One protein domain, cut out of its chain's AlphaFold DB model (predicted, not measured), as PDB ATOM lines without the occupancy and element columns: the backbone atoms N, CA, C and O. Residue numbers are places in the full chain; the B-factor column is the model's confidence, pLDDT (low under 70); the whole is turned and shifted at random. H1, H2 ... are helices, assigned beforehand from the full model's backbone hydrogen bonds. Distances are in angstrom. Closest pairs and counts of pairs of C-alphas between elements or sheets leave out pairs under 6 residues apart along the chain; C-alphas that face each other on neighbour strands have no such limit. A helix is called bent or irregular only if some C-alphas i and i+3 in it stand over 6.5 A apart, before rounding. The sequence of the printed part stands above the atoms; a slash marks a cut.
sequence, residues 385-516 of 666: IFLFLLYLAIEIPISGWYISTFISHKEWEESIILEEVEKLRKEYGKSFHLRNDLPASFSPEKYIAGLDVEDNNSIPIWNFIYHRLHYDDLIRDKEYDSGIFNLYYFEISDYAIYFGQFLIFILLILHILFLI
ATOM      1  N   ILE A 385     114.439-207.288 279.440       61.56
ATOM      2  CA  ILE A 385     115.478-206.861 278.491       61.56
ATOM      3  C   ILE A 385     115.920-208.052 277.640       61.56
ATOM      4  O   ILE A 385     116.062-207.914 276.434       61.56
ATOM      5  N   PHE A 386     116.078-209.234 278.242       60.84
ATOM      6  CA  PHE A 386     116.470-210.431 277.501       60.84
ATOM      7  C   PHE A 386     115.416-210.864 276.471       60.84
ATOM      8  O   PHE A 386     115.773-211.135 275.333       60.84
ATOM      9  N   LEU A 387     114.126-210.883 276.835       62.00
ATOM     10  CA  LEU A 387     113.045-211.205 275.891       62.00
ATOM     11  C   LEU A 387     112.936-210.171 274.764       62.00
ATOM     12  O   LEU A 387     112.753-210.552 273.614       62.00
ATOM     13  N   PHE A 388     113.100-208.885 275.082       64.88
ATOM     14  CA  PHE A 388     113.112-207.815 274.086       64.88
ATOM     15  C   PHE A 388     114.293-207.939 273.111       64.88
ATOM     16  O   PHE A 388     114.098-207.861 271.903       64.88
ATOM     17  N   LEU A 389     115.504-208.189 273.619       68.44
ATOM     18  CA  LEU A 389     116.694-208.379 272.784       68.44
ATOM     19  C   LEU A 389     116.605-209.649 271.928       68.44
ATOM     20  O   LEU A 389     117.003-209.619 270.769       68.44
ATOM     21  N   LEU A 390     116.067-210.745 272.473       69.44
ATOM     22  CA  LEU A 390     115.859-211.986 271.723       69.44
ATOM     23  C   LEU A 390     114.864-211.785 270.574       69.44
ATOM     24  O   LEU A 390     115.082-212.294 269.483       69.44
ATOM     25  N   TYR A 391     113.795-211.028 270.816       68.00
ATOM     26  CA  TYR A 391     112.806-210.715 269.795       68.00
ATOM     27  C   TYR A 391     113.368-209.772 268.719       68.00
ATOM     28  O   TYR A 391     113.229-210.067 267.538       68.00
ATOM     29  N   LEU A 392     114.107-208.716 269.096       69.62
ATOM     30  CA  LEU A 392     114.822-207.863 268.131       69.62
ATOM     31  C   LEU A 392     115.785-208.667 267.247       69.62
ATOM     32  O   LEU A 392     115.872-208.416 266.050       69.62
ATOM     33  N   ALA A 393     116.489-209.643 267.823       71.19
ATOM     34  CA  ALA A 393     117.402-210.501 267.073       71.19
ATOM     35  C   ALA A 393     116.692-211.385 266.031       71.19
ATOM     36  O   ALA A 393     117.334-211.804 265.074       71.19
ATOM     37  N   ILE A 394     115.395-211.666 266.206       71.75
ATOM     38  CA  ILE A 394     114.574-212.442 265.264       71.75
ATOM     39  C   ILE A 394     113.909-211.518 264.232       71.75
ATOM     40  O   ILE A 394     113.914-211.833 263.047       71.75
ATOM     41  N   GLU A 395     113.391-210.366 264.657       69.88
ATOM     42  CA  GLU A 395     112.683-209.432 263.772       69.88
ATOM     43  C   GLU A 395     113.594-208.692 262.795       69.88
ATOM     44  O   GLU A 395     113.199-208.466 261.656       69.88
ATOM     45  N   ILE A 396     114.815-208.317 263.203       73.94
ATOM     46  CA  ILE A 396     115.741-207.585 262.320       73.94
ATOM     47  C   ILE A 396     116.036-208.382 261.032       73.94
ATOM     48  O   ILE A 396     115.895-207.808 259.952       73.94
ATOM     49  N   PRO A 397     116.393-209.683 261.090       71.44
ATOM     50  CA  PRO A 397     116.562-210.503 259.889       71.44
ATOM     51  C   PRO A 397     115.292-210.631 259.048       71.44
ATOM     52  O   PRO A 397     115.366-210.531 257.827       71.44
ATOM     53  N   ILE A 398     114.140-210.835 259.694       69.94
ATOM     54  CA  ILE A 398     112.851-211.008 259.015       69.94
ATOM     55  C   ILE A 398     112.493-209.730 258.250       69.94
ATOM     56  O   ILE A 398     112.298-209.764 257.039       69.94
ATOM     57  N   SER A 399     112.517-208.584 258.928       67.88
ATOM     58  CA  SER A 399     112.266-207.272 258.324       67.88
ATOM     59  C   SER A 399     113.274-206.946 257.217       67.88
ATOM     60  O   SER A 399     112.902-206.403 256.181       67.88
ATOM     61  N   GLY A 400     114.551-207.299 257.407       72.81
ATOM     62  CA  GLY A 400     115.596-207.106 256.400       72.81
ATOM     63  C   GLY A 400     115.350-207.914 255.123       72.81
ATOM     64  O   GLY A 400     115.491-207.374 254.027       72.81
ATOM     65  N   TRP A 401     114.933-209.178 255.260       71.31
ATOM     66  CA  TRP A 401     114.550-210.027 254.129       71.31
ATOM     67  C   TRP A 401     113.406-209.401 253.335       71.31
ATOM     68  O   TRP A 401     113.492-209.252 252.122       71.31
ATOM     69  N   TYR A 402     112.378-208.948 254.038       68.50
ATOM     70  CA  TYR A 402     111.206-208.349 253.428       68.50
ATOM     71  C   TYR A 402     111.474-207.028 252.699       68.50
ATOM     72  O   TYR A 402     111.024-206.854 251.569       68.50
ATOM     73  N   ILE A 403     112.250-206.117 253.300       71.75
ATOM     74  CA  ILE A 403     112.656-204.867 252.636       71.75
ATOM     75  C   ILE A 403     113.447-205.181 251.363       71.75
ATOM     76  O   ILE A 403     113.224-204.547 250.335       71.75
ATOM     77  N   SER A 404     114.337-206.178 251.412       73.06
ATOM     78  CA  SER A 404     115.090-206.609 250.234       73.06
ATOM     79  C   SER A 404     114.167-207.130 249.136       73.06
ATOM     80  O   SER A 404     114.321-206.729 247.988       73.06
ATOM     81  N   THR A 405     113.200-207.985 249.480       72.25
ATOM     82  CA  THR A 405     112.232-208.525 248.517       72.25
ATOM     83  C   THR A 405     111.405-207.409 247.882       72.25
ATOM     84  O   THR A 405     111.257-207.388 246.664       72.25
ATOM     85  N   PHE A 406     110.928-206.445 248.676       76.06
ATOM     86  CA  PHE A 406     110.185-205.288 248.174       76.06
ATOM     87  C   PHE A 406     111.013-204.436 247.201       76.06
ATOM     88  O   PHE A 406     110.515-204.075 246.140       76.06
ATOM     89  N   ILE A 407     112.274-204.132 247.535       75.62
ATOM     90  CA  ILE A 407     113.154-203.335 246.664       75.62
ATOM     91  C   ILE A 407     113.384-204.057 245.335       75.62
ATOM     92  O   ILE A 407     113.216-203.443 244.288       75.62
ATOM     93  N   SER A 408     113.695-205.355 245.368       73.06
ATOM     94  CA  SER A 408     113.908-206.138 244.146       73.06
ATOM     95  C   SER A 408     112.653-206.214 243.276       73.06
ATOM     96  O   SER A 408     112.746-206.142 242.054       73.06
ATOM     97  N   HIS A 409     111.472-206.325 243.889       72.75
ATOM     98  CA  HIS A 409     110.211-206.343 243.151       72.75
ATOM     99  C   HIS A 409     109.890-204.976 242.534       72.75
ATOM    100  O   HIS A 409     109.523-204.897 241.364       72.75
ATOM    101  N   LYS A 410     110.111-203.896 243.295       81.75
ATOM    102  CA  LYS A 410     109.986-202.520 242.808       81.75
ATOM    103  C   LYS A 410     110.893-202.276 241.609       81.75
ATOM    104  O   LYS A 410     110.401-201.817 240.593       81.75
ATOM    105  N   GLU A 411     112.184-202.593 241.716       77.44
ATOM    106  CA  GLU A 411     113.158-202.391 240.632       77.44
ATOM    107  C   GLU A 411     112.731-203.091 239.337       77.44
ATOM    108  O   GLU A 411     112.861-202.525 238.250       77.44
ATOM    109  N   TRP A 412     112.191-204.306 239.451       75.50
ATOM    110  CA  TRP A 412     111.714-205.065 238.302       75.50
ATOM    111  C   TRP A 412     110.488-204.414 237.648       75.50
ATOM    112  O   TRP A 412     110.532-204.100 236.459       75.50
ATOM    113  N   GLU A 413     109.421-204.148 238.400       77.75
ATOM    114  CA  GLU A 413     108.194-203.556 237.841       77.75
ATOM    115  C   GLU A 413     108.397-202.136 237.332       77.75
ATOM    116  O   GLU A 413     107.870-201.749 236.293       77.75
ATOM    117  N   GLU A 414     109.183-201.351 238.053       82.81
ATOM    118  CA  GLU A 414     109.508-199.987 237.681       82.81
ATOM    119  C   GLU A 414     110.168-199.917 236.303       82.81
ATOM    120  O   GLU A 414     109.837-199.031 235.516       82.81
ATOM    121  N   SER A 415     111.038-200.877 235.975       79.00
ATOM    122  CA  SER A 415     111.647-200.953 234.645       79.00
ATOM    123  C   SER A 415     110.608-201.162 233.535       79.00
ATOM    124  O   SER A 415     110.696-200.516 232.491       79.00
ATOM    125  N   ILE A 416     109.585-201.982 233.789       80.69
ATOM    126  CA  ILE A 416     108.492-202.263 232.847       80.69
ATOM    127  C   ILE A 416     107.621-201.016 232.662       80.69
ATOM    128  O   ILE A 416     107.338-200.611 231.536       80.69
ATOM    129  N   ILE A 417     107.250-200.366 233.769       83.69
ATOM    130  CA  ILE A 417     106.437-199.144 233.763       83.69
ATOM    131  C   ILE A 417     107.145-198.030 232.981       83.69
ATOM    132  O   ILE A 417     106.530-197.365 232.146       83.69
ATOM    133  N   LEU A 418     108.442-197.820 233.226       86.06
ATOM    134  CA  LEU A 418     109.221-196.792 232.534       86.06
ATOM    135  C   LEU A 418     109.392-197.106 231.041       86.06
ATOM    136  O   LEU A 418     109.326-196.188 230.220       86.06
ATOM    137  N   GLU A 419     109.551-198.379 230.667       85.31
ATOM    138  CA  GLU A 419     109.594-198.800 229.262       85.31
ATOM    139  C   GLU A 419     108.273-198.495 228.536       85.31
ATOM    140  O   GLU A 419     108.284-197.952 227.425       85.31
ATOM    141  N   GLU A 420     107.127-198.778 229.166       86.88
ATOM    142  CA  GLU A 420     105.808-198.493 228.589       86.88
ATOM    143  C   GLU A 420     105.556-196.982 228.464       86.88
ATOM    144  O   GLU A 420     105.123-196.506 227.410       86.88
ATOM    145  N   VAL A 421     105.925-196.198 229.483       89.94
ATOM    146  CA  VAL A 421     105.870-194.727 229.440       89.94
ATOM    147  C   VAL A 421     106.717-194.173 228.292       89.94
ATOM    148  O   VAL A 421     106.260-193.295 227.557       89.94
ATOM    149  N   GLU A 422     107.932-194.684 228.096       89.69
ATOM    150  CA  GLU A 422     108.824-194.211 227.036       89.69
ATOM    151  C   GLU A 422     108.313-194.585 225.639       89.69
ATOM    152  O   GLU A 422     108.401-193.791 224.695       89.69
ATOM    153  N   LYS A 423     107.695-195.761 225.496       91.44
ATOM    154  CA  LYS A 423     106.999-196.149 224.264       91.44
ATOM    155  C   LYS A 423     105.865-195.171 223.939       91.44
ATOM    156  O   LYS A 423     105.785-194.686 222.809       91.44
ATOM    157  N   LEU A 424     105.049-194.810 224.931       92.38
ATOM    158  CA  LEU A 424     103.966-193.836 224.765       92.38
ATOM    159  C   LEU A 424     104.486-192.420 224.476       92.38
ATOM    160  O   LEU A 424     103.903-191.720 223.648       92.38
ATOM    161  N   ARG A 425     105.608-191.999 225.075       92.88
ATOM    162  CA  ARG A 425     106.266-190.718 224.746       92.88
ATOM    163  C   ARG A 425     106.707-190.660 223.284       92.88
ATOM    164  O   ARG A 425     106.563-189.609 222.658       92.88
ATOM    165  N   LYS A 426     107.226-191.764 222.736       93.19
ATOM    166  CA  LYS A 426     107.632-191.855 221.322       93.19
ATOM    167  C   LYS A 426     106.438-191.811 220.371       93.19
ATOM    168  O   LYS A 426     106.531-191.180 219.324       93.19
ATOM    169  N   GLU A 427     105.332-192.454 220.735       95.88
ATOM    170  CA  GLU A 427     104.137-192.557 219.890       95.88
ATOM    171  C   GLU A 427     103.254-191.297 219.942       95.88
ATOM    172  O   GLU A 427     102.792-190.813 218.910       95.88
ATOM    173  N   TYR A 428     103.054-190.723 221.132       94.94
ATOM    174  CA  TYR A 428     102.083-189.646 221.376       94.94
ATOM    175  C   TYR A 428     102.705-188.300 221.780       94.94
ATOM    176  O   TYR A 428     101.969-187.318 221.937       94.94
ATOM    177  N   GLY A 429     104.034-188.240 221.919       93.25
ATOM    178  CA  GLY A 429     104.813-187.062 222.310       93.25
ATOM    179  C   GLY A 429     105.113-186.986 223.814       93.25
ATOM    180  O   GLY A 429     104.409-187.562 224.640       93.25
ATOM    181  N   LYS A 430     106.143-186.215 224.201       89.88
ATOM    182  CA  LYS A 430     106.590-186.083 225.611       89.88
ATOM    183  C   LYS A 430     105.488-185.625 226.576       89.88
ATOM    184  O   LYS A 430     105.479-186.014 227.739       89.88
ATOM    185  N   SER A 431     104.533-184.841 226.085       93.44
ATOM    186  CA  SER A 431     103.417-184.298 226.870       93.44
ATOM    187  C   SER A 431     102.129-185.124 226.754       93.44
ATOM    188  O   SER A 431     101.044-184.593 226.986       93.44
ATOM    189  N   PHE A 432     102.207-186.414 226.395       93.31
ATOM    190  CA  PHE A 432     101.018-187.269 226.249       93.31
ATOM    191  C   PHE A 432     100.192-187.394 227.542       93.31
ATOM    192  O   PHE A 432      98.985-187.611 227.488       93.31
ATOM    193  N   HIS A 433     100.807-187.193 228.709       92.62
ATOM    194  CA  HIS A 433     100.101-187.183 229.990       92.62
ATOM    195  C   HIS A 433      99.053-186.065 230.114       92.62
ATOM    196  O   HIS A 433      98.097-186.218 230.867       92.62
ATOM    197  N   LEU A 434      99.172-184.984 229.330       94.00
ATOM    198  CA  LEU A 434      98.206-183.877 229.279       94.00
ATOM    199  C   LEU A 434      97.062-184.108 228.277       94.00
ATOM    200  O   LEU A 434      96.141-183.297 228.180       94.00
ATOM    201  N   ARG A 435      97.125-185.186 227.488       91.81
ATOM    202  CA  ARG A 435      96.170-185.468 226.413       91.81
ATOM    203  C   ARG A 435      94.933-186.181 226.943       91.81
ATOM    204  O   ARG A 435      95.010-187.336 227.357       91.81
ATOM    205  N   ASN A 436      93.775-185.531 226.885       90.75
ATOM    206  CA  ASN A 436      92.502-186.107 227.341       90.75
ATOM    207  C   ASN A 436      91.830-187.028 226.306       90.75
ATOM    208  O   ASN A 436      90.864-187.703 226.639       90.75
ATOM    209  N   ASP A 437      92.338-187.069 225.074       92.69
ATOM    210  CA  ASP A 437      91.815-187.880 223.968       92.69
ATOM    211  C   ASP A 437      92.326-189.333 223.963       92.69
ATOM    212  O   ASP A 437      91.839-190.156 223.191       92.69
ATOM    213  N   LEU A 438      93.293-189.666 224.825       91.56
ATOM    214  CA  LEU A 438      93.847-191.017 224.941       91.56
ATOM    215  C   LEU A 438      92.969-191.947 225.804       91.56
ATOM    216  O   LEU A 438      92.344-191.467 226.755       91.56
ATOM    217  N   PRO A 439      92.989-193.272 225.547       89.50
ATOM    218  CA  PRO A 439      92.243-194.260 226.325       89.50
ATOM    219  C   PRO A 439      92.469-194.157 227.839       89.50
ATOM    220  O   PRO A 439      93.581-193.900 228.304       89.50
ATOM    221  N   ALA A 440      91.420-194.426 228.624       83.50
ATOM    222  CA  ALA A 440      91.500-194.464 230.089       83.50
ATOM    223  C   ALA A 440      92.460-195.552 230.609       83.50
ATOM    224  O   ALA A 440      93.010-195.419 231.701       83.50
ATOM    225  N   SER A 441      92.715-196.584 229.799       82.50
ATOM    226  CA  SER A 441      93.694-197.639 230.072       82.50
ATOM    227  C   SER A 441      95.145-197.153 230.103       82.50
ATOM    228  O   SER A 441      95.992-197.902 230.563       82.50
ATOM    229  N   PHE A 442      95.433-195.925 229.645       88.38
ATOM    230  CA  PHE A 442      96.755-195.292 229.776       88.38
ATOM    231  C   PHE A 442      96.890-194.402 231.020       88.38
ATOM    232  O   PHE A 442      97.856-193.655 231.166       88.38
ATOM    233  N   SER A 443      95.887-194.378 231.899       87.31
ATOM    234  CA  SER A 443      95.941-193.563 233.115       87.31
ATOM    235  C   SER A 443      97.108-193.882 234.075       87.31
ATOM    236  O   SER A 443      97.658-192.901 234.588       87.31
ATOM    237  N   PRO A 444      97.556-195.143 234.280       87.50
ATOM    238  CA  PRO A 444      98.759-195.413 235.076       87.50
ATOM    239  C   PRO A 444     100.019-194.740 234.506       87.50
ATOM    240  O   PRO A 444     100.734-194.011 235.197       87.50
ATOM    241  N   GLU A 445     100.250-194.897 233.208       90.69
ATOM    242  CA  GLU A 445     101.428-194.396 232.503       90.69
ATOM    243  C   GLU A 445     101.392-192.866 232.399       90.69
ATOM    244  O   GLU A 445     102.423-192.202 232.518       90.69
ATOM    245  N   LYS A 446     100.197-192.277 232.253       91.56
ATOM    246  CA  LYS A 446     100.002-190.822 232.342       91.56
ATOM    247  C   LYS A 446     100.363-190.279 233.722       91.56
ATOM    248  O   LYS A 446     100.990-189.225 233.796       91.56
ATOM    249  N   TYR A 447      99.973-190.971 234.797       93.12
ATOM    250  CA  TYR A 447     100.320-190.565 236.159       93.12
ATOM    251  C   TYR A 447     101.840-190.534 236.340       93.12
ATOM    252  O   TYR A 447     102.378-189.509 236.755       93.12
ATOM    253  N   ILE A 448     102.542-191.598 235.937       90.94
ATOM    254  CA  ILE A 448     104.007-191.668 236.037       90.94
ATOM    255  C   ILE A 448     104.690-190.624 235.154       90.94
ATOM    256  O   ILE A 448     105.599-189.933 235.609       90.94
ATOM    257  N   ALA A 449     104.229-190.439 233.916       89.75
ATOM    258  CA  ALA A 449     104.772-189.420 233.022       89.75
ATOM    259  C   ALA A 449     104.576-187.987 233.551       89.75
ATOM    260  O   ALA A 449     105.408-187.125 233.276       89.75
ATOM    261  N   GLY A 450     103.514-187.736 234.326       89.94
ATOM    262  CA  GLY A 450     103.256-186.453 234.984       89.94
ATOM    263  C   GLY A 450     104.144-186.167 236.201       89.94
ATOM    264  O   GLY A 450     104.166-185.033 236.673       89.94
ATOM    265  N   LEU A 451     104.892-187.159 236.702       89.12
ATOM    266  CA  LEU A 451     105.857-186.980 237.794       89.12
ATOM    267  C   LEU A 451     107.195-186.382 237.328       89.12
ATOM    268  O   LEU A 451     108.053-186.129 238.170       89.12
ATOM    269  N   ASP A 452     107.371-186.188 236.017       82.12
ATOM    270  CA  ASP A 452     108.599-185.686 235.381       82.12
ATOM    271  C   ASP A 452     109.863-186.446 235.825       82.12
ATOM    272  O   ASP A 452     110.930-185.884 236.069       82.12
ATOM    273  N   VAL A 453     109.725-187.765 235.978       80.25
ATOM    274  CA  VAL A 453     110.852-188.646 236.282       80.25
ATOM    275  C   VAL A 453     111.743-188.692 235.036       80.25
ATOM    276  O   VAL A 453     111.339-189.214 233.992       80.25
ATOM    277  N   GLU A 454     112.927-188.081 235.129       71.81
ATOM    278  CA  GLU A 454     113.970-188.169 234.100       71.81
ATOM    279  C   GLU A 454     114.372-189.635 233.865       71.81
ATOM    280  O   GLU A 454     114.342-190.437 234.797       71.81
ATOM    281  N   ASP A 455     114.818-189.964 232.649       61.22
ATOM    282  CA  ASP A 455     115.018-191.336 232.133       61.22
ATOM    283  C   ASP A 455     115.994-192.234 232.936       61.22
ATOM    284  O   ASP A 455     116.142-193.409 232.618       61.22
ATOM    285  N   ASN A 456     116.641-191.716 233.986       58.88
ATOM    286  CA  ASN A 456     117.551-192.454 234.872       58.88
ATOM    287  C   ASN A 456     117.179-192.393 236.364       58.88
ATOM    288  O   ASN A 456     117.903-192.950 237.194       58.88
ATOM    289  N   ASN A 457     116.101-191.705 236.735       74.94
ATOM    290  CA  ASN A 457     115.722-191.555 238.133       74.94
ATOM    291  C   ASN A 457     114.696-192.612 238.522       74.94
ATOM    292  O   ASN A 457     113.739-192.866 237.797       74.94
ATOM    293  N   SER A 458     114.873-193.204 239.704       84.69
ATOM    294  CA  SER A 458     113.884-194.145 240.204       84.69
ATOM    295  C   SER A 458     112.590-193.418 240.592       84.69
ATOM    296  O   SER A 458     112.656-192.419 241.317       84.69
ATOM    297  N   ILE A 459     111.428-193.950 240.223       87.38
ATOM    298  CA  ILE A 459     110.116-193.585 240.746       87.38
ATOM    299  C   ILE A 459     110.200-193.578 242.283       87.38
ATOM    300  O   ILE A 459     110.550-194.598 242.901       87.38
ATOM    301  N   PRO A 460     109.884-192.443 242.937       89.38
ATOM    302  CA  PRO A 460     109.852-192.367 244.389       89.38
ATOM    303  C   PRO A 460     108.947-193.454 244.971       89.38
ATOM    304  O   PRO A 460     107.838-193.664 244.480       89.38
ATOM    305  N   ILE A 461     109.390-194.118 246.045       82.44
ATOM    306  CA  ILE A 461     108.688-195.268 246.653       82.44
ATOM    307  C   ILE A 461     107.195-194.993 246.878       82.44
ATOM    308  O   ILE A 461     106.367-195.840 246.568       82.44
ATOM    309  N   TRP A 462     106.834-193.802 247.360       82.19
ATOM    310  CA  TRP A 462     105.432-193.448 247.598       82.19
ATOM    311  C   TRP A 462     104.603-193.330 246.320       82.19
ATOM    312  O   TRP A 462     103.445-193.734 246.321       82.19
ATOM    313  N   ASN A 463     105.192-192.829 245.236       88.62
ATOM    314  CA  ASN A 463     104.518-192.732 243.944       88.62
ATOM    315  C   ASN A 463     104.382-194.108 243.290       88.62
ATOM    316  O   ASN A 463     103.358-194.385 242.680       88.62
ATOM    317  N   PHE A 464     105.369-194.988 243.473       86.25
ATOM    318  CA  PHE A 464     105.282-196.384 243.046       86.25
ATOM    319  C   PHE A 464     104.163-197.129 243.791       86.25
ATOM    320  O   PHE A 464     103.319-197.771 243.172       86.25
ATOM    321  N   ILE A 465     104.093-196.972 245.119       80.31
ATOM    322  CA  ILE A 465     103.016-197.547 245.941       80.31
ATOM    323  C   ILE A 465     101.652-196.984 245.521       80.31
ATOM    324  O   ILE A 465     100.699-197.743 245.376       80.31
ATOM    325  N   TYR A 466     101.547-195.668 245.305       82.81
ATOM    326  CA  TYR A 466     100.311-195.028 244.851       82.81
ATOM    327  C   TYR A 466      99.880-195.537 243.473       82.81
ATOM    328  O   TYR A 466      98.713-195.871 243.286       82.81
ATOM    329  N   HIS A 467     100.826-195.627 242.534       84.69
ATOM    330  CA  HIS A 467     100.593-196.149 241.193       84.69
ATOM    331  C   HIS A 467     100.000-197.560 241.249       84.69
ATOM    332  O   HIS A 467      98.947-197.807 240.671       84.69
ATOM    333  N   ARG A 468     100.617-198.454 242.028       77.94
ATOM    334  CA  ARG A 468     100.136-199.829 242.195       77.94
ATOM    335  C   ARG A 468      98.746-199.880 242.840       77.94
ATOM    336  O   ARG A 468      97.826-200.459 242.281       77.94
ATOM    337  N   LEU A 469      98.548-199.176 243.960       75.69
ATOM    338  CA  LEU A 469      97.274-199.186 244.697       75.69
ATOM    339  C   LEU A 469      96.079-198.645 243.899       75.69
ATOM    340  O   LEU A 469      94.951-199.056 244.163       75.69
ATOM    341  N   HIS A 470      96.296-197.694 242.989       77.12
ATOM    342  CA  HIS A 470      95.205-197.028 242.273       77.12
ATOM    343  C   HIS A 470      94.979-197.509 240.844       77.12
ATOM    344  O   HIS A 470      93.880-197.300 240.329       77.12
ATOM    345  N   TYR A 471      95.973-198.128 240.209       72.62
ATOM    346  CA  TYR A 471      95.892-198.483 238.794       72.62
ATOM    347  C   TYR A 471      95.998-199.992 238.510       72.62
ATOM    348  O   TYR A 471      95.778-200.384 237.364       72.62
ATOM    349  N   ASP A 472      96.210-200.843 239.525       65.81
ATOM    350  CA  ASP A 472      96.211-202.316 239.384       65.81
ATOM    351  C   ASP A 472      94.935-202.859 238.716       65.81
ATOM    352  O   ASP A 472      94.989-203.733 237.851       65.81
ATOM    353  N   ASP A 473      93.769-202.297 239.053       60.12
ATOM    354  CA  ASP A 473      92.483-202.722 238.486       60.12
ATOM    355  C   ASP A 473      92.356-202.446 236.975       60.12
ATOM    356  O   ASP A 473      91.575-203.116 236.302       60.12
ATOM    357  N   LEU A 474      93.108-201.475 236.440       57.59
ATOM    358  CA  LEU A 474      93.103-201.094 235.019       57.59
ATOM    359  C   LEU A 474      94.142-201.872 234.205       57.59
ATOM    360  O   LEU A 474      93.924-202.123 233.019       57.59
ATOM    361  N   ILE A 475      95.238-202.289 234.843       56.75
ATOM    362  CA  ILE A 475      96.221-203.216 234.267       56.75
ATOM    363  C   ILE A 475      95.564-204.597 234.067       56.75
ATOM    364  O   ILE A 475      95.726-205.214 233.014       56.75
ATOM    365  N   ARG A 476      94.705-205.014 235.010       53.06
ATOM    366  CA  ARG A 476      93.917-206.260 234.972       53.06
ATOM    367  C   ARG A 476      93.043-206.432 233.720       53.06
ATOM    368  O   ARG A 476      92.856-207.557 233.267       53.06
ATOM    369  N   ASP A 477      92.513-205.345 233.155       53.66
ATOM    370  CA  ASP A 477      91.642-205.402 231.966       53.66
ATOM    371  C   ASP A 477      92.427-205.528 230.645       53.66
ATOM    372  O   ASP A 477      91.865-205.973 229.643       53.66
ATOM    373  N   LYS A 478      93.727-205.184 230.619       54.31
ATOM    374  CA  LYS A 478      94.602-205.443 229.457       54.31
ATOM    375  C   LYS A 478      95.023-206.922 229.368       54.31
ATOM    376  O   LYS A 478      95.407-207.365 228.288       54.31
ATOM    377  N   GLU A 479      94.946-207.676 230.466       51.66
ATOM    378  CA  GLU A 479      95.614-208.977 230.618       51.66
ATOM    379  C   GLU A 479      94.661-210.067 231.157       51.66
ATOM    380  O   GLU A 479      94.918-210.724 232.161       51.66
ATOM    381  N   TYR A 480      93.520-210.274 230.491       56.84
ATOM    382  CA  TYR A 480      92.588-211.360 230.822       56.84
ATOM    383  C   TYR A 480      92.789-212.557 229.874       56.84
ATOM    384  O   TYR A 480      92.175-212.572 228.814       56.84
ATOM    385  N   ASP A 481      93.658-213.525 230.232       44.59
ATOM    386  CA  ASP A 481      93.434-214.977 229.978       44.59
ATOM    387  C   ASP A 481      94.520-215.951 230.510       44.59
ATOM    388  O   ASP A 481      94.336-217.165 230.424       44.59
ATOM    389  N   SER A 482      95.653-215.512 231.074       43.56
ATOM    390  CA  SER A 482      96.720-216.457 231.468       43.56
ATOM    391  C   SER A 482      97.135-216.348 232.935       43.56
ATOM    392  O   SER A 482      97.961-215.524 233.295       43.56
ATOM    393  N   GLY A 483      96.602-217.230 233.786       43.28
ATOM    394  CA  GLY A 483      97.333-217.840 234.911       43.28
ATOM    395  C   GLY A 483      97.770-216.990 236.120       43.28
ATOM    396  O   GLY A 483      98.154-217.577 237.131       43.28
ATOM    397  N   ILE A 484      97.678-215.659 236.102       42.91
ATOM    398  CA  ILE A 484      98.164-214.786 237.191       42.91
ATOM    399  C   ILE A 484      97.076-214.585 238.268       42.91
ATOM    400  O   ILE A 484      96.706-213.482 238.643       42.91
ATOM    401  N   PHE A 485      96.530-215.680 238.806       41.34
ATOM    402  CA  PHE A 485      95.681-215.625 240.011       41.34
ATOM    403  C   PHE A 485      96.496-215.719 241.318       41.34
ATOM    404  O   PHE A 485      95.940-215.550 242.403       41.34
ATOM    405  N   ASN A 486      97.816-215.949 241.233       45.03
ATOM    406  CA  ASN A 486      98.682-216.200 242.393       45.03
ATOM    407  C   ASN A 486      99.462-214.981 242.924       45.03
ATOM    408  O   ASN A 486      99.858-215.011 244.088       45.03
ATOM    409  N   LEU A 487      99.649-213.898 242.154       45.56
ATOM    410  CA  LEU A 487     100.333-212.693 242.667       45.56
ATOM    411  C   LEU A 487      99.441-211.865 243.615       45.56
ATOM    412  O   LEU A 487      99.909-211.378 244.640       45.56
ATOM    413  N   TYR A 488      98.125-211.829 243.377       42.47
ATOM    414  CA  TYR A 488      97.172-211.067 244.202       42.47
ATOM    415  C   TYR A 488      97.086-211.566 245.658       42.47
ATOM    416  O   TYR A 488      96.958-210.780 246.600       42.47
ATOM    417  N   TYR A 489      97.190-212.886 245.863       48.09
ATOM    418  CA  TYR A 489      97.252-213.477 247.204       48.09
ATOM    419  C   TYR A 489      98.605-213.257 247.874       48.09
ATOM    420  O   TYR A 489      98.658-213.205 249.098       48.09
ATOM    421  N   PHE A 490      99.681-213.110 247.102       48.72
ATOM    422  CA  PHE A 490     101.014-212.856 247.635       48.72
ATOM    423  C   PHE A 490     101.127-211.415 248.159       48.72
ATOM    424  O   PHE A 490     101.597-211.199 249.271       48.72
ATOM    425  N   GLU A 491     100.568-210.434 247.448       54.09
ATOM    426  CA  GLU A 491     100.859-209.008 247.663       54.09
ATOM    427  C   GLU A 491     100.001-208.318 248.728       54.09
ATOM    428  O   GLU A 491     100.532-207.615 249.592       54.09
ATOM    429  N   ILE A 492      98.682-208.559 248.754       50.69
ATOM    430  CA  ILE A 492      97.852-208.129 249.893       50.69
ATOM    431  C   ILE A 492      98.284-208.886 251.151       50.69
ATOM    432  O   ILE A 492      98.246-208.312 252.243       50.69
ATOM    433  N   SER A 493      98.741-210.142 251.015       54.22
ATOM    434  CA  SER A 493      99.324-210.849 252.153       54.22
ATOM    435  C   SER A 493     100.600-210.175 252.618       54.22
ATOM    436  O   SER A 493     100.702-209.948 253.810       54.22
ATOM    437  N   ASP A 494     101.501-209.746 251.734       58.56
ATOM    438  CA  ASP A 494     102.751-209.107 252.136       58.56
ATOM    439  C   ASP A 494     102.492-207.786 252.868       58.56
ATOM    440  O   ASP A 494     102.990-207.609 253.977       58.56
ATOM    441  N   TYR A 495     101.614-206.906 252.369       60.72
ATOM    442  CA  TYR A 495     101.246-205.679 253.096       60.72
ATOM    443  C   TYR A 495     100.475-205.944 254.397       60.72
ATOM    444  O   TYR A 495     100.724-205.275 255.406       60.72
ATOM    445  N   ALA A 496      99.579-206.934 254.427       57.59
ATOM    446  CA  ALA A 496      98.890-207.347 255.650       57.59
ATOM    447  C   ALA A 496      99.838-208.031 256.651       57.59
ATOM    448  O   ALA A 496      99.647-207.903 257.861       57.59
ATOM    449  N   ILE A 497     100.882-208.706 256.171       58.88
ATOM    450  CA  ILE A 497     101.958-209.311 256.956       58.88
ATOM    451  C   ILE A 497     102.870-208.204 257.493       58.88
ATOM    452  O   ILE A 497     103.156-208.222 258.686       58.88
ATOM    453  N   TYR A 498     103.233-207.193 256.695       60.81
ATOM    454  CA  TYR A 498     104.008-206.021 257.130       60.81
ATOM    455  C   TYR A 498     103.276-205.225 258.201       60.81
ATOM    456  O   TYR A 498     103.816-204.951 259.275       60.81
ATOM    457  N   PHE A 499     102.015-204.891 257.939       61.16
ATOM    458  CA  PHE A 499     101.186-204.154 258.880       61.16
ATOM    459  C   PHE A 499     100.843-205.004 260.110       61.16
ATOM    460  O   PHE A 499     100.848-204.500 261.232       61.16
ATOM    461  N   GLY A 500     100.620-206.306 259.923       65.88
ATOM    462  CA  GLY A 500     100.370-207.271 260.989       65.88
ATOM    463  C   GLY A 500     101.575-207.461 261.910       65.88
ATOM    464  O   GLY A 500     101.419-207.399 263.127       65.88
ATOM    465  N   GLN A 501     102.781-207.619 261.363       62.81
ATOM    466  CA  GLN A 501     104.030-207.708 262.127       62.81
ATOM    467  C   GLN A 501     104.314-206.402 262.870       62.81
ATOM    468  O   GLN A 501     104.634-206.431 264.058       62.81
ATOM    469  N   PHE A 502     104.095-205.251 262.230       61.28
ATOM    470  CA  PHE A 502     104.213-203.947 262.881       61.28
ATOM    471  C   PHE A 502     103.194-203.756 264.020       61.28
ATOM    472  O   PHE A 502     103.542-203.278 265.103       61.28
ATOM    473  N   LEU A 503     101.941-204.182 263.836       63.78
ATOM    474  CA  LEU A 503     100.921-204.171 264.887       63.78
ATOM    475  C   LEU A 503     101.268-205.124 266.030       63.78
ATOM    476  O   LEU A 503     101.117-204.752 267.191       63.78
ATOM    477  N   ILE A 504     101.766-206.325 265.731       62.78
ATOM    478  CA  ILE A 504     102.237-207.283 266.737       62.78
ATOM    479  C   ILE A 504     103.436-206.703 267.498       62.78
ATOM    480  O   ILE A 504     103.472-206.814 268.723       62.78
ATOM    481  N   PHE A 505     104.357-206.013 266.822       64.75
ATOM    482  CA  PHE A 505     105.479-205.302 267.434       64.75
ATOM    483  C   PHE A 505     105.003-204.214 268.397       64.75
ATOM    484  O   PHE A 505     105.437-204.176 269.552       64.75
ATOM    485  N   ILE A 506     104.054-203.375 267.970       65.81
ATOM    486  CA  ILE A 506     103.437-202.359 268.828       65.81
ATOM    487  C   ILE A 506     102.728-203.025 270.005       65.81
ATOM    488  O   ILE A 506     102.950-202.624 271.143       65.81
ATOM    489  N   LEU A 507     101.921-204.061 269.782       64.88
ATOM    490  CA  LEU A 507     101.192-204.758 270.840       64.88
ATOM    491  C   LEU A 507     102.133-205.455 271.828       64.88
ATOM    492  O   LEU A 507     101.862-205.434 273.026       64.88
ATOM    493  N   LEU A 508     103.255-206.013 271.373       62.62
ATOM    494  CA  LEU A 508     104.270-206.644 272.215       62.62
ATOM    495  C   LEU A 508     105.049-205.602 273.022       62.62
ATOM    496  O   LEU A 508     105.238-205.782 274.226       62.62
ATOM    497  N   ILE A 509     105.448-204.486 272.403       64.06
ATOM    498  CA  ILE A 509     106.047-203.341 273.099       64.06
ATOM    499  C   ILE A 509     105.069-202.799 274.135       64.06
ATOM    500  O   ILE A 509     105.442-202.621 275.293       64.06
ATOM    501  N   LEU A 510     103.805-202.600 273.763       62.22
ATOM    502  CA  LEU A 510     102.760-202.168 274.678       62.22
ATOM    503  C   LEU A 510     102.556-203.197 275.798       62.22
ATOM    504  O   LEU A 510     102.432-202.817 276.955       62.22
ATOM    505  N   HIS A 511     102.614-204.498 275.519       59.31
ATOM    506  CA  HIS A 511     102.499-205.542 276.539       59.31
ATOM    507  C   HIS A 511     103.685-205.536 277.515       59.31
ATOM    508  O   HIS A 511     103.499-205.613 278.732       59.31
ATOM    509  N   ILE A 512     104.907-205.376 277.005       58.19
ATOM    510  CA  ILE A 512     106.137-205.327 277.805       58.19
ATOM    511  C   ILE A 512     106.223-204.025 278.622       58.19
ATOM    512  O   ILE A 512     106.671-204.060 279.773       58.19
ATOM    513  N   LEU A 513     105.788-202.894 278.055       57.78
ATOM    514  CA  LEU A 513     105.863-201.566 278.672       57.78
ATOM    515  C   LEU A 513     104.664-201.242 279.583       57.78
ATOM    516  O   LEU A 513     104.857-200.621 280.629       57.78
ATOM    517  N   PHE A 514     103.441-201.657 279.232       51.69
ATOM    518  CA  PHE A 514     102.207-201.235 279.914       51.69
ATOM    519  C   PHE A 514     101.553-202.308 280.789       51.69
ATOM    520  O   PHE A 514     100.920-201.945 281.780       51.69
ATOM    521  N   LEU A 515     101.683-203.605 280.485       54.31
ATOM    522  CA  LEU A 515     100.847-204.627 281.138       54.31
ATOM    523  C   LEU A 515     101.454-205.277 282.388       54.31
ATOM    524  O   LEU A 515     100.764-206.033 283.070       54.31
ATOM    525  N   ILE A 516     102.700-204.956 282.760       55.53
ATOM    526  CA  ILE A 516     103.290-205.481 284.003       55.53
ATOM    527  C   ILE A 516     103.708-204.335 284.935       55.53
ATOM    528  O   ILE A 516     104.859-203.878 284.856       55.53
TER     529      ILE A 516
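This is residues 385 to 516 of the 666 residues of an uncharacterized protein of Xenorhabdus sp. KK7.4 (UniProt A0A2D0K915). Picture one very long helix, H1, with a small helical hairpin, H2 and H3, set across its later part, where H2 packs on residues 417 to 421, and a second long helix, H4, running back near H1 toward its first residues. H4 touches no helix, and residues 485 to 493, of which 487 to 493 belong to H4, stick out free. The printed part has 132 residues with four named helices, H1 to H4 in chain order, and no named strand: all helix. It is loose, with a radius of gyration of the C-alphas of 19.9 A, and elongated, spanning 64 by 34 by 23 A.

Start with H1, residues 385 to 428, which has a kink of 25 degrees near residue 394. With residues 417 to 421 alone it touches H2, residues 440 to 449; look at the closest C-alphas, Val 421 and Glu 445, 5.4 A apart. H2 and H3, residues 461 to 478, form a hairpin and touch at a shallow tilt of 21 degrees, opposite ways, with the C-alphas of Pro 444 and Tyr 471 closest at 5.6 A. H1 and H4, residues 487 to 514, are near each other. O i to N i+4 pairs within hydrogen-bond range are 37 of 40 in H1, 4 of 6 in H2, 10 of 14 in H3 and 22 of 24 in H4.

Find C-alpha 385 at (115.478, -206.861, 278.491); from there H1 runs 61.1 A. H2 covers 14.5 A and H3 24.4 A; both are irregular, with C-alphas 441 and 444 7.5 A apart and C-alphas 470 and 473 7.4 A apart. H4 runs 39.0 A to C-alpha 514 at (102.207, -201.235, 279.914).

The C-alphas of Glu 427 and Ile 516, the two farthest apart, are 65.4 A apart. The printed part has no cut; the links H1 to H2 and H2 to H3 are long. Look for pLDDT under 70 in 59 residues, among them 472 to 516.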